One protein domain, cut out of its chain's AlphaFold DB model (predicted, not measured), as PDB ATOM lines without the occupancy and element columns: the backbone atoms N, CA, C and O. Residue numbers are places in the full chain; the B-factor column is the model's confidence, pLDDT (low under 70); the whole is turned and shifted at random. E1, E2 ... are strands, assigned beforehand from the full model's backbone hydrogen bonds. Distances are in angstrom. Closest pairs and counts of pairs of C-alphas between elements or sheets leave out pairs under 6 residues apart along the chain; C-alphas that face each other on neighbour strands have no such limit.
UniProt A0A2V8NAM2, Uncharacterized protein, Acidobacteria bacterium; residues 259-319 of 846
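This is residues 259 to 319 of the 846 residues of an uncharacterized protein of Acidobacteria bacterium (UniProt A0A2V8NAM2). A small, elongated sandwich, in which the long hairpin of E2 and E3 lies partly face to face with a loosely joined sheet of three strands, E1, E4 and E5, the strands of the two sheets crossed at 39 degrees. The chain changes from one sheet to the other between E1 and E2 and again between E3 and E4. The printed part has 61 residues, no named helix and five strands, E1 to E5, and is all strand; the sheet orders are E1 - E4 - E5 and E2 - E3, with E1 and E4 antiparallel, as are E2 and E3. It is only just compact, close to loose, with a radius of gyration of the C-alphas of 12.4 A and spans of 37 by 20 by 18 A.

E1, residues 259 to 262, is antiparallel to E4, residues 300 to 304, at 140 degrees; N 260 and O 302 are within hydrogen-bond range at 2.8 A. E2, residues 267 to 275, and E3, residues 282 to 293, form an antiparallel hairpin at 168 degrees, with N 272 and O 286 2.9 A apart. The closest C-alphas of E1 and E2 are those of Val 259 and Ala 271, 5.9 A apart. E4 and E5, residues 309 to 317, meet only at a point, where C-alphas 301 and 313 face each other at 5.7 A. E2 and E5 are apart.

E1 begins with C-alpha 259 at (-42.765, -19.865, 37.850) and is 10.3 A long. E2 is 25.6 A, E3 26.8 A, E4 12.9 A and E5 25.7 A long; E5 ends with C-alpha 317 at (-43.152, -7.795, 49.686).

The C-alphas farthest apart are those of Tyr 278 and Ala 296, 38.1 A. The printed part has no cut and no long link. Mean pLDDT of the printed part is 79.8; residues 276 to 280 and residue 307 are under 70.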
ATOM      1  N   VAL A 259     -43.305 -20.853  36.898       85.50
ATOM      2  CA  VAL A 259     -42.765 -19.865  37.850       85.50
ATOM      3  C   VAL A 259     -42.558 -20.524  39.210       85.50
ATOM      4  O   VAL A 259     -43.493 -21.088  39.777       85.50
ATOM      5  N   VAL A 260     -41.341 -20.447  39.744       85.94
ATOM      6  CA  VAL A 260     -40.938 -21.101  40.996       85.94
ATOM      7  C   VAL A 260     -40.389 -20.070  41.978       85.94
ATOM      8  O   VAL A 260     -39.577 -19.222  41.614       85.94
ATOM      9  N   PHE A 261     -40.804 -20.166  43.242       83.81
ATOM     10  CA  PHE A 261     -40.330 -19.315  44.335       83.81
ATOM     11  C   PHE A 261     -39.348 -20.074  45.226       83.81
ATOM     12  O   PHE A 261     -39.641 -21.188  45.659       83.81
ATOM     13  N   THR A 262     -38.201 -19.469  45.539       82.75
ATOM     14  CA  THR A 262     -37.204 -20.043  46.465       82.75
ATOM     15  C   THR A 262     -36.629 -18.979  47.408       82.75
ATOM     16  O   THR A 262     -36.532 -17.805  47.054       82.75
ATOM     17  N   GLY A 263     -36.244 -19.369  48.631       77.94
ATOM     18  CA  GLY A 263     -35.676 -18.457  49.639       77.94
ATOM     19  C   GLY A 263     -36.708 -17.586  50.381       77.94
ATOM     20  O   GLY A 263     -37.913 -17.775  50.259       77.94
ATOM     21  N   GLY A 264     -36.238 -16.649  51.214       74.06
ATOM     22  CA  GLY A 264     -37.086 -15.667  51.917       74.06
ATOM     23  C   GLY A 264     -37.850 -16.160  53.160       74.06
ATOM     24  O   GLY A 264     -38.467 -15.355  53.857       74.06
ATOM     25  N   GLY A 265     -37.802 -17.460  53.471       70.19
ATOM     26  CA  GLY A 265     -38.382 -18.061  54.686       70.19
ATOM     27  C   GLY A 265     -39.890 -18.362  54.641       70.19
ATOM     28  O   GLY A 265     -40.385 -19.053  55.529       70.19
ATOM     29  N   GLY A 266     -40.608 -17.898  53.610       79.12
ATOM     30  CA  GLY A 266     -42.033 -18.183  53.381       79.12
ATOM     31  C   GLY A 266     -42.290 -19.444  52.540       79.12
ATOM     32  O   GLY A 266     -41.357 -20.107  52.088       79.12
ATOM     33  N   ALA A 267     -43.565 -19.799  52.336       79.56
ATOM     34  CA  ALA A 267     -43.983 -20.978  51.565       79.56
ATOM     35  C   ALA A 267     -45.383 -20.809  50.940       79.56
ATOM     36  O   ALA A 267     -46.211 -20.045  51.438       79.56
ATOM     37  N   GLY A 268     -45.661 -21.571  49.874       76.06
ATOM     38  CA  GLY A 268     -46.998 -21.717  49.276       76.06
ATOM     39  C   GLY A 268     -47.401 -20.656  48.245       76.06
ATOM     40  O   GLY A 268     -48.564 -20.639  47.841       76.06
ATOM     41  N   ALA A 269     -46.492 -19.758  47.845       82.25
ATOM     42  CA  ALA A 269     -46.770 -18.806  46.768       82.25
ATOM     43  C   ALA A 269     -46.840 -19.529  45.417       82.25
ATOM     44  O   ALA A 269     -46.038 -20.423  45.143       82.25
ATOM     45  N   ALA A 270     -47.795 -19.132  44.579       84.75
ATOM     46  CA  ALA A 270     -48.003 -19.705  43.256       84.75
ATOM     47  C   ALA A 270     -48.274 -18.592  42.242       84.75
ATOM     48  O   ALA A 270     -48.958 -17.614  42.550       84.75
ATOM     49  N   ALA A 271     -47.721 -18.740  41.040       84.56
ATOM     50  CA  ALA A 271     -47.906 -17.793  39.952       84.56
ATOM     51  C   ALA A 271     -47.901 -18.497  38.595       84.56
ATOM     52  O   ALA A 271     -47.256 -19.531  38.423       84.56
ATOM     53  N   THR A 272     -48.605 -17.917  37.628       84.50
ATOM     54  CA  THR A 272     -48.622 -18.378  36.238       84.50
ATOM     55  C   THR A 272     -47.989 -17.332  35.326       84.50
ATOM     56  O   THR A 272     -48.216 -16.130  35.487       84.50
ATOM     57  N   ALA A 273     -47.175 -17.790  34.373       83.38
ATOM     58  CA  ALA A 273     -46.633 -16.959  33.304       83.38
ATOM     59  C   ALA A 273     -47.534 -17.050  32.069       83.38
ATOM     60  O   ALA A 273     -47.931 -18.145  31.667       83.38
ATOM     61  N   VAL A 274     -47.836 -15.904  31.460       82.12
ATOM     62  CA  VAL A 274     -48.648 -15.823  30.239       82.12
ATOM     63  C   VAL A 274     -47.778 -15.324  29.092       82.12
ATOM     64  O   VAL A 274     -47.081 -14.322  29.235       82.12
ATOM     65  N   VAL A 275     -47.827 -16.010  27.949       78.62
ATOM     66  CA  VAL A 275     -47.180 -15.593  26.695       78.62
ATOM     67  C   VAL A 275     -48.284 -15.276  25.686       78.62
ATOM     68  O   VAL A 275     -49.214 -16.065  25.535       78.62
ATOM     69  N   SER A 276     -48.215 -14.116  25.029       64.38
ATOM     70  CA  SER A 276     -49.296 -13.626  24.162       64.38
ATOM     71  C   SER A 276     -49.244 -14.132  22.722       64.38
ATOM     72  O   SER A 276     -50.288 -14.160  22.078       64.38
ATOM     73  N   GLN A 277     -48.063 -14.487  22.195       65.62
ATOM     74  CA  GLN A 277     -47.865 -14.952  20.810       65.62
ATOM     75  C   GLN A 277     -46.624 -15.861  20.674       65.62
ATOM     76  O   GLN A 277     -45.810 -15.974  21.593       65.62
ATOM     77  N   TYR A 278     -46.461 -16.511  19.516       63.88
ATOM     78  CA  TYR A 278     -45.323 -17.387  19.206       63.88
ATOM     79  C   TYR A 278     -43.969 -16.696  19.416       63.88
ATOM     80  O   TYR A 278     -43.779 -15.549  19.014       63.88
ATOM     81  N   GLY A 279     -43.032 -17.388  20.077       65.38
ATOM     82  CA  GLY A 279     -41.674 -16.893  20.338       65.38
ATOM     83  C   GLY A 279     -41.587 -15.663  21.249       65.38
ATOM     84  O   GLY A 279     -40.481 -15.183  21.503       65.38
ATOM     85  N   SER A 280     -42.725 -15.165  21.749       67.00
ATOM     86  CA  SER A 280     -42.797 -13.916  22.502       67.00
ATOM     87  C   SER A 280     -42.238 -14.052  23.922       67.00
ATOM     88  O   SER A 280     -42.246 -15.149  24.491       67.00
ATOM     89  N   PRO A 281     -41.783 -12.936  24.520       76.19
ATOM     90  CA  PRO A 281     -41.530 -12.864  25.954       76.19
ATOM     91  C   PRO A 281     -42.755 -13.295  26.772       76.19
ATOM     92  O   PRO A 281     -43.898 -13.106  26.346       76.19
ATOM     93  N   VAL A 282     -42.524 -13.782  27.997       80.25
ATOM     94  CA  VAL A 282     -43.540 -13.764  29.058       80.25
ATOM     95  C   VAL A 282     -44.074 -12.339  29.138       80.25
ATOM     96  O   VAL A 282     -43.315 -11.404  29.370       80.25
ATOM     97  N   GLN A 283     -45.362 -12.160  28.874       83.00
ATOM     98  CA  GLN A 283     -45.986 -10.844  28.802       83.00
ATOM     99  C   GLN A 283     -46.390 -10.372  30.195       83.00
ATOM    100  O   GLN A 283     -46.193  -9.213  30.553       83.00
ATOM    101  N   THR A 284     -46.958 -11.280  30.990       83.19
ATOM    102  CA  THR A 284     -47.425 -10.988  32.343       83.19
ATOM    103  C   THR A 284     -47.201 -12.170  33.279       83.19
ATOM    104  O   THR A 284     -47.117 -13.332  32.865       83.19
ATOM    105  N   LEU A 285     -47.104 -11.844  34.569       85.88
ATOM    106  CA  LEU A 285     -47.148 -12.791  35.672       85.88
ATOM    107  C   LEU A 285     -48.431 -12.562  36.458       85.88
ATOM    108  O   LEU A 285     -48.690 -11.442  36.897       85.88
ATOM    109  N   SER A 286     -49.201 -13.622  36.671       84.69
ATOM    110  CA  SER A 286     -50.368 -13.583  37.547       84.69
ATOM    111  C   SER A 286     -50.044 -14.298  38.849       84.69
ATOM    112  O   SER A 286     -49.767 -15.499  38.848       84.69
ATOM    113  N   LEU A 287     -50.044 -13.560  39.961       85.44
ATOM    114  CA  LEU A 287     -49.881 -14.133  41.293       85.44
ATOM    115  C   LEU A 287     -51.211 -14.761  41.716       85.44
ATOM    116  O   LEU A 287     -52.152 -14.054  42.068       85.44
ATOM    117  N   SER A 288     -51.294 -16.088  41.672       82.81
ATOM    118  CA  SER A 288     -52.515 -16.822  42.015       82.81
ATOM    119  C   SER A 288     -52.657 -17.069  43.518       82.81
ATOM    120  O   SER A 288     -53.766 -17.275  44.004       82.81
ATOM    121  N   SER A 289     -51.552 -17.026  44.268       79.69
ATOM    122  CA  SER A 289     -51.541 -17.109  45.730       79.69
ATOM    123  C   SER A 289     -50.329 -16.374  46.300       79.69
ATOM    124  O   SER A 289     -49.198 -16.664  45.911       79.69
ATOM    125  N   ALA A 290     -50.551 -15.481  47.271       74.94
ATOM    126  CA  ALA A 290     -49.490 -14.790  48.019       74.94
ATOM    127  C   ALA A 290     -48.697 -15.715  48.970       74.94
ATOM    128  O   ALA A 290     -47.681 -15.312  49.539       74.94
ATOM    129  N   GLY A 291     -49.138 -16.966  49.121       74.25
ATOM    130  CA  GLY A 291     -48.530 -17.961  49.994       74.25
ATOM    131  C   GLY A 291     -49.202 -18.096  51.354       74.25
ATOM    132  O   GLY A 291     -49.962 -17.241  51.797       74.25
ATOM    133  N   THR A 292     -48.931 -19.223  52.006       75.88
ATOM    134  CA  THR A 292     -49.523 -19.606  53.296       75.88
ATOM    135  C   THR A 292     -48.655 -19.203  54.490       75.88
ATOM    136  O   THR A 292     -49.121 -19.246  55.626       75.88
ATOM    137  N   LYS A 293     -47.403 -18.791  54.250       78.81
ATOM    138  CA  LYS A 293     -46.475 -18.279  55.270       78.81
ATOM    139  C   LYS A 293     -45.858 -16.958  54.832       78.81
ATOM    140  O   LYS A 293     -45.593 -16.758  53.647       78.81
ATOM    141  N   CYS A 294     -45.583 -16.098  55.805       83.19
ATOM    142  CA  CYS A 294     -44.935 -14.817  55.568       83.19
ATOM    143  C   CYS A 294     -43.452 -14.949  55.244       83.19
ATOM    144  O   CYS A 294     -42.786 -15.888  55.674       83.19
ATOM    145  N   TYR A 295     -42.941 -13.966  54.511       86.31
ATOM    146  CA  TYR A 295     -41.550 -13.899  54.101       86.31
ATOM    147  C   TYR A 295     -40.794 -12.935  55.019       86.31
ATOM    148  O   TYR A 295     -41.204 -11.788  55.213       86.31
ATOM    149  N   ALA A 296     -39.694 -13.413  55.603       81.94
ATOM    150  CA  ALA A 296     -38.785 -12.607  56.422       81.94
ATOM    151  C   ALA A 296     -37.808 -11.789  55.555       81.94
ATOM    152  O   ALA A 296     -37.297 -10.760  55.987       81.94
ATOM    153  N   ALA A 297     -37.575 -12.233  54.318       82.88
ATOM    154  CA  ALA A 297     -36.830 -11.522  53.284       82.88
ATOM    155  C   ALA A 297     -37.451 -11.811  51.910       82.88
ATOM    156  O   ALA A 297     -38.159 -12.804  51.745       82.88
ATOM    157  N   THR A 298     -37.199 -10.961  50.917       80.00
ATOM    158  CA  THR A 298     -37.777 -11.112  49.572       80.00
ATOM    159  C   THR A 298     -37.387 -12.460  48.935       80.00
ATOM    160  O   THR A 298     -36.193 -12.764  48.882       80.00
ATOM    161  N   PRO A 299     -38.344 -13.283  48.453       85.62
ATOM    162  CA  PRO A 299     -38.026 -14.543  47.783       85.62
ATOM    163  C   PRO A 299     -37.480 -14.316  46.364       85.62
ATOM    164  O   PRO A 299     -37.781 -13.319  45.710       85.62
ATOM    165  N   THR A 300     -36.700 -15.275  45.865       86.69
ATOM    166  CA  THR A 300     -36.225 -15.301  44.473       86.69
ATOM    167  C   THR A 300     -37.279 -15.950  43.577       86.69
ATOM    168  O   THR A 300     -37.827 -16.997  43.935       86.69
ATOM    169  N   VAL A 301     -37.548 -15.349  42.413       88.50
ATOM    170  CA  VAL A 301     -38.474 -15.875  41.396       88.50
ATOM    171  C   VAL A 301     -37.667 -16.440  40.230       88.50
ATOM    172  O   VAL A 301     -36.897 -15.719  39.599       88.50
ATOM    173  N   ALA A 302     -37.839 -17.726  39.944       84.88
ATOM    174  CA  ALA A 302     -37.173 -18.421  38.849       84.88
ATOM    175  C   ALA A 302     -38.188 -18.927  37.819       84.88
ATOM    176  O   ALA A 302     -39.314 -19.282  38.164       84.88
ATOM    177  N   PHE A 303     -37.763 -18.991  36.559       83.25
ATOM    178  CA  PHE A 303     -38.527 -19.585  35.467       83.25
ATOM    179  C   PHE A 303     -37.886 -20.907  35.055       83.25
ATOM    180  O   PHE A 303     -36.679 -20.963  34.824       83.25
ATOM    181  N   THR A 304     -38.685 -21.965  34.945       80.62
ATOM    182  CA  THR A 304     -38.210 -23.295  34.532       80.62
ATOM    183  C   THR A 304     -39.087 -23.878  33.429       80.62
ATOM    184  O   THR A 304     -40.310 -23.755  33.481       80.62
ATOM    185  N   GLY A 305     -38.470 -24.556  32.457       71.81
ATOM    186  CA  GLY A 305     -39.169 -25.138  31.303       71.81
ATOM    187  C   GLY A 305     -39.553 -24.108  30.230       71.81
ATOM    188  O   GLY A 305     -39.189 -22.939  30.308       71.81
ATOM    189  N   GLY A 306     -40.275 -24.551  29.197       70.12
ATOM    190  CA  GLY A 306     -40.831 -23.672  28.158       70.12
ATOM    191  C   GLY A 306     -39.908 -23.313  26.983       70.12
ATOM    192  O   GLY A 306     -40.324 -22.530  26.139       70.12
ATOM    193  N   GLY A 307     -38.685 -23.850  26.898       68.44
ATOM    194  CA  GLY A 307     -37.794 -23.716  25.727       68.44
ATOM    195  C   GLY A 307     -37.078 -22.364  25.555       68.44
ATOM    196  O   GLY A 307     -36.027 -22.319  24.924       68.44
ATOM    197  N   GLY A 308     -37.594 -21.284  26.150       72.44
ATOM    198  CA  GLY A 308     -36.993 -19.948  26.093       72.44
ATOM    199  C   GLY A 308     -35.943 -19.678  27.176       72.44
ATOM    200  O   GLY A 308     -35.800 -20.427  28.145       72.44
ATOM    201  N   THR A 309     -35.214 -18.571  27.026       72.88
ATOM    202  CA  THR A 309     -34.179 -18.123  27.976       72.88
ATOM    203  C   THR A 309     -34.379 -16.660  28.381       72.88
ATOM    204  O   THR A 309     -35.004 -15.877  27.663       72.88
ATOM    205  N   GLY A 310     -33.857 -16.275  29.551       75.88
ATOM    206  CA  GLY A 310     -33.756 -14.866  29.959       75.88
ATOM    207  C   GLY A 310     -34.991 -14.241  30.624       75.88
ATOM    208  O   GLY A 310     -34.978 -13.030  30.868       75.88
ATOM    209  N   ALA A 311     -36.040 -15.013  30.943       82.75
ATOM    210  CA  ALA A 311     -37.123 -14.508  31.787       82.75
ATOM    211  C   ALA A 311     -36.643 -14.317  33.234       82.75
ATOM    212  O   ALA A 311     -36.019 -15.201  33.822       82.75
ATOM    213  N   SER A 312     -36.942 -13.154  33.807       85.00
ATOM    214  CA  SER A 312     -36.627 -12.811  35.195       85.00
ATOM    215  C   SER A 312     -37.723 -11.945  35.802       85.00
ATOM    216  O   SER A 312     -38.376 -11.152  35.121       85.00
ATOM    217  N   ALA A 313     -37.950 -12.126  37.097       87.12
ATOM    218  CA  ALA A 313     -38.950 -11.390  37.847       87.12
ATOM    219  C   ALA A 313     -38.484 -11.187  39.282       87.12
ATOM    220  O   ALA A 313     -37.718 -11.982  39.829       87.12
ATOM    221  N   THR A 314     -38.987 -10.133  39.905       86.88
ATOM    222  CA  THR A 314     -38.753  -9.839  41.314       86.88
ATOM    223  C   THR A 314     -40.058  -9.949  42.081       86.88
ATOM    224  O   THR A 314     -41.095  -9.434  41.659       86.88
ATOM    225  N   ALA A 315     -40.002 -10.612  43.231       85.62
ATOM    226  CA  ALA A 315     -41.081 -10.605  44.202       85.62
ATOM    227  C   ALA A 315     -41.099  -9.267  44.953       85.62
ATOM    228  O   ALA A 315     -40.047  -8.774  45.358       85.62
ATOM    229  N   VAL A 316     -42.280  -8.692  45.171       87.69
ATOM    230  CA  VAL A 316     -42.447  -7.469  45.964       87.69
ATOM    231  C   VAL A 316     -43.206  -7.818  47.234       87.69
ATOM    232  O   VAL A 316     -44.367  -8.223  47.192       87.69
ATOM    233  N   LEU A 317     -42.526  -7.693  48.372       85.62
ATOM    234  CA  LEU A 317     -43.152  -7.795  49.686       85.62
ATOM    235  C   LEU A 317     -43.825  -6.467  50.056       85.62
ATOM    236  O   LEU A 317     -43.419  -5.411  49.575       85.62
ATOM    237  N   GLU A 318     -44.806  -6.511  50.954       83.62
ATOM    238  CA  GLU A 318     -45.472  -5.309  51.477       83.62
ATOM    239  C   GLU A 318     -44.479  -4.278  52.059       83.62
ATOM    240  O   GLU A 318     -43.381  -4.608  52.519       83.62
ATOM    241  N   SER A 319     -44.832  -2.990  52.052       81.00
ATOM    242  CA  SER A 319     -43.924  -1.911  52.477       81.00
ATOM    243  C   SER A 319     -43.624  -1.943  53.981       81.00
ATOM    244  O   SER A 319     -42.476  -1.742  54.388       81.00
TER     245      SER A 319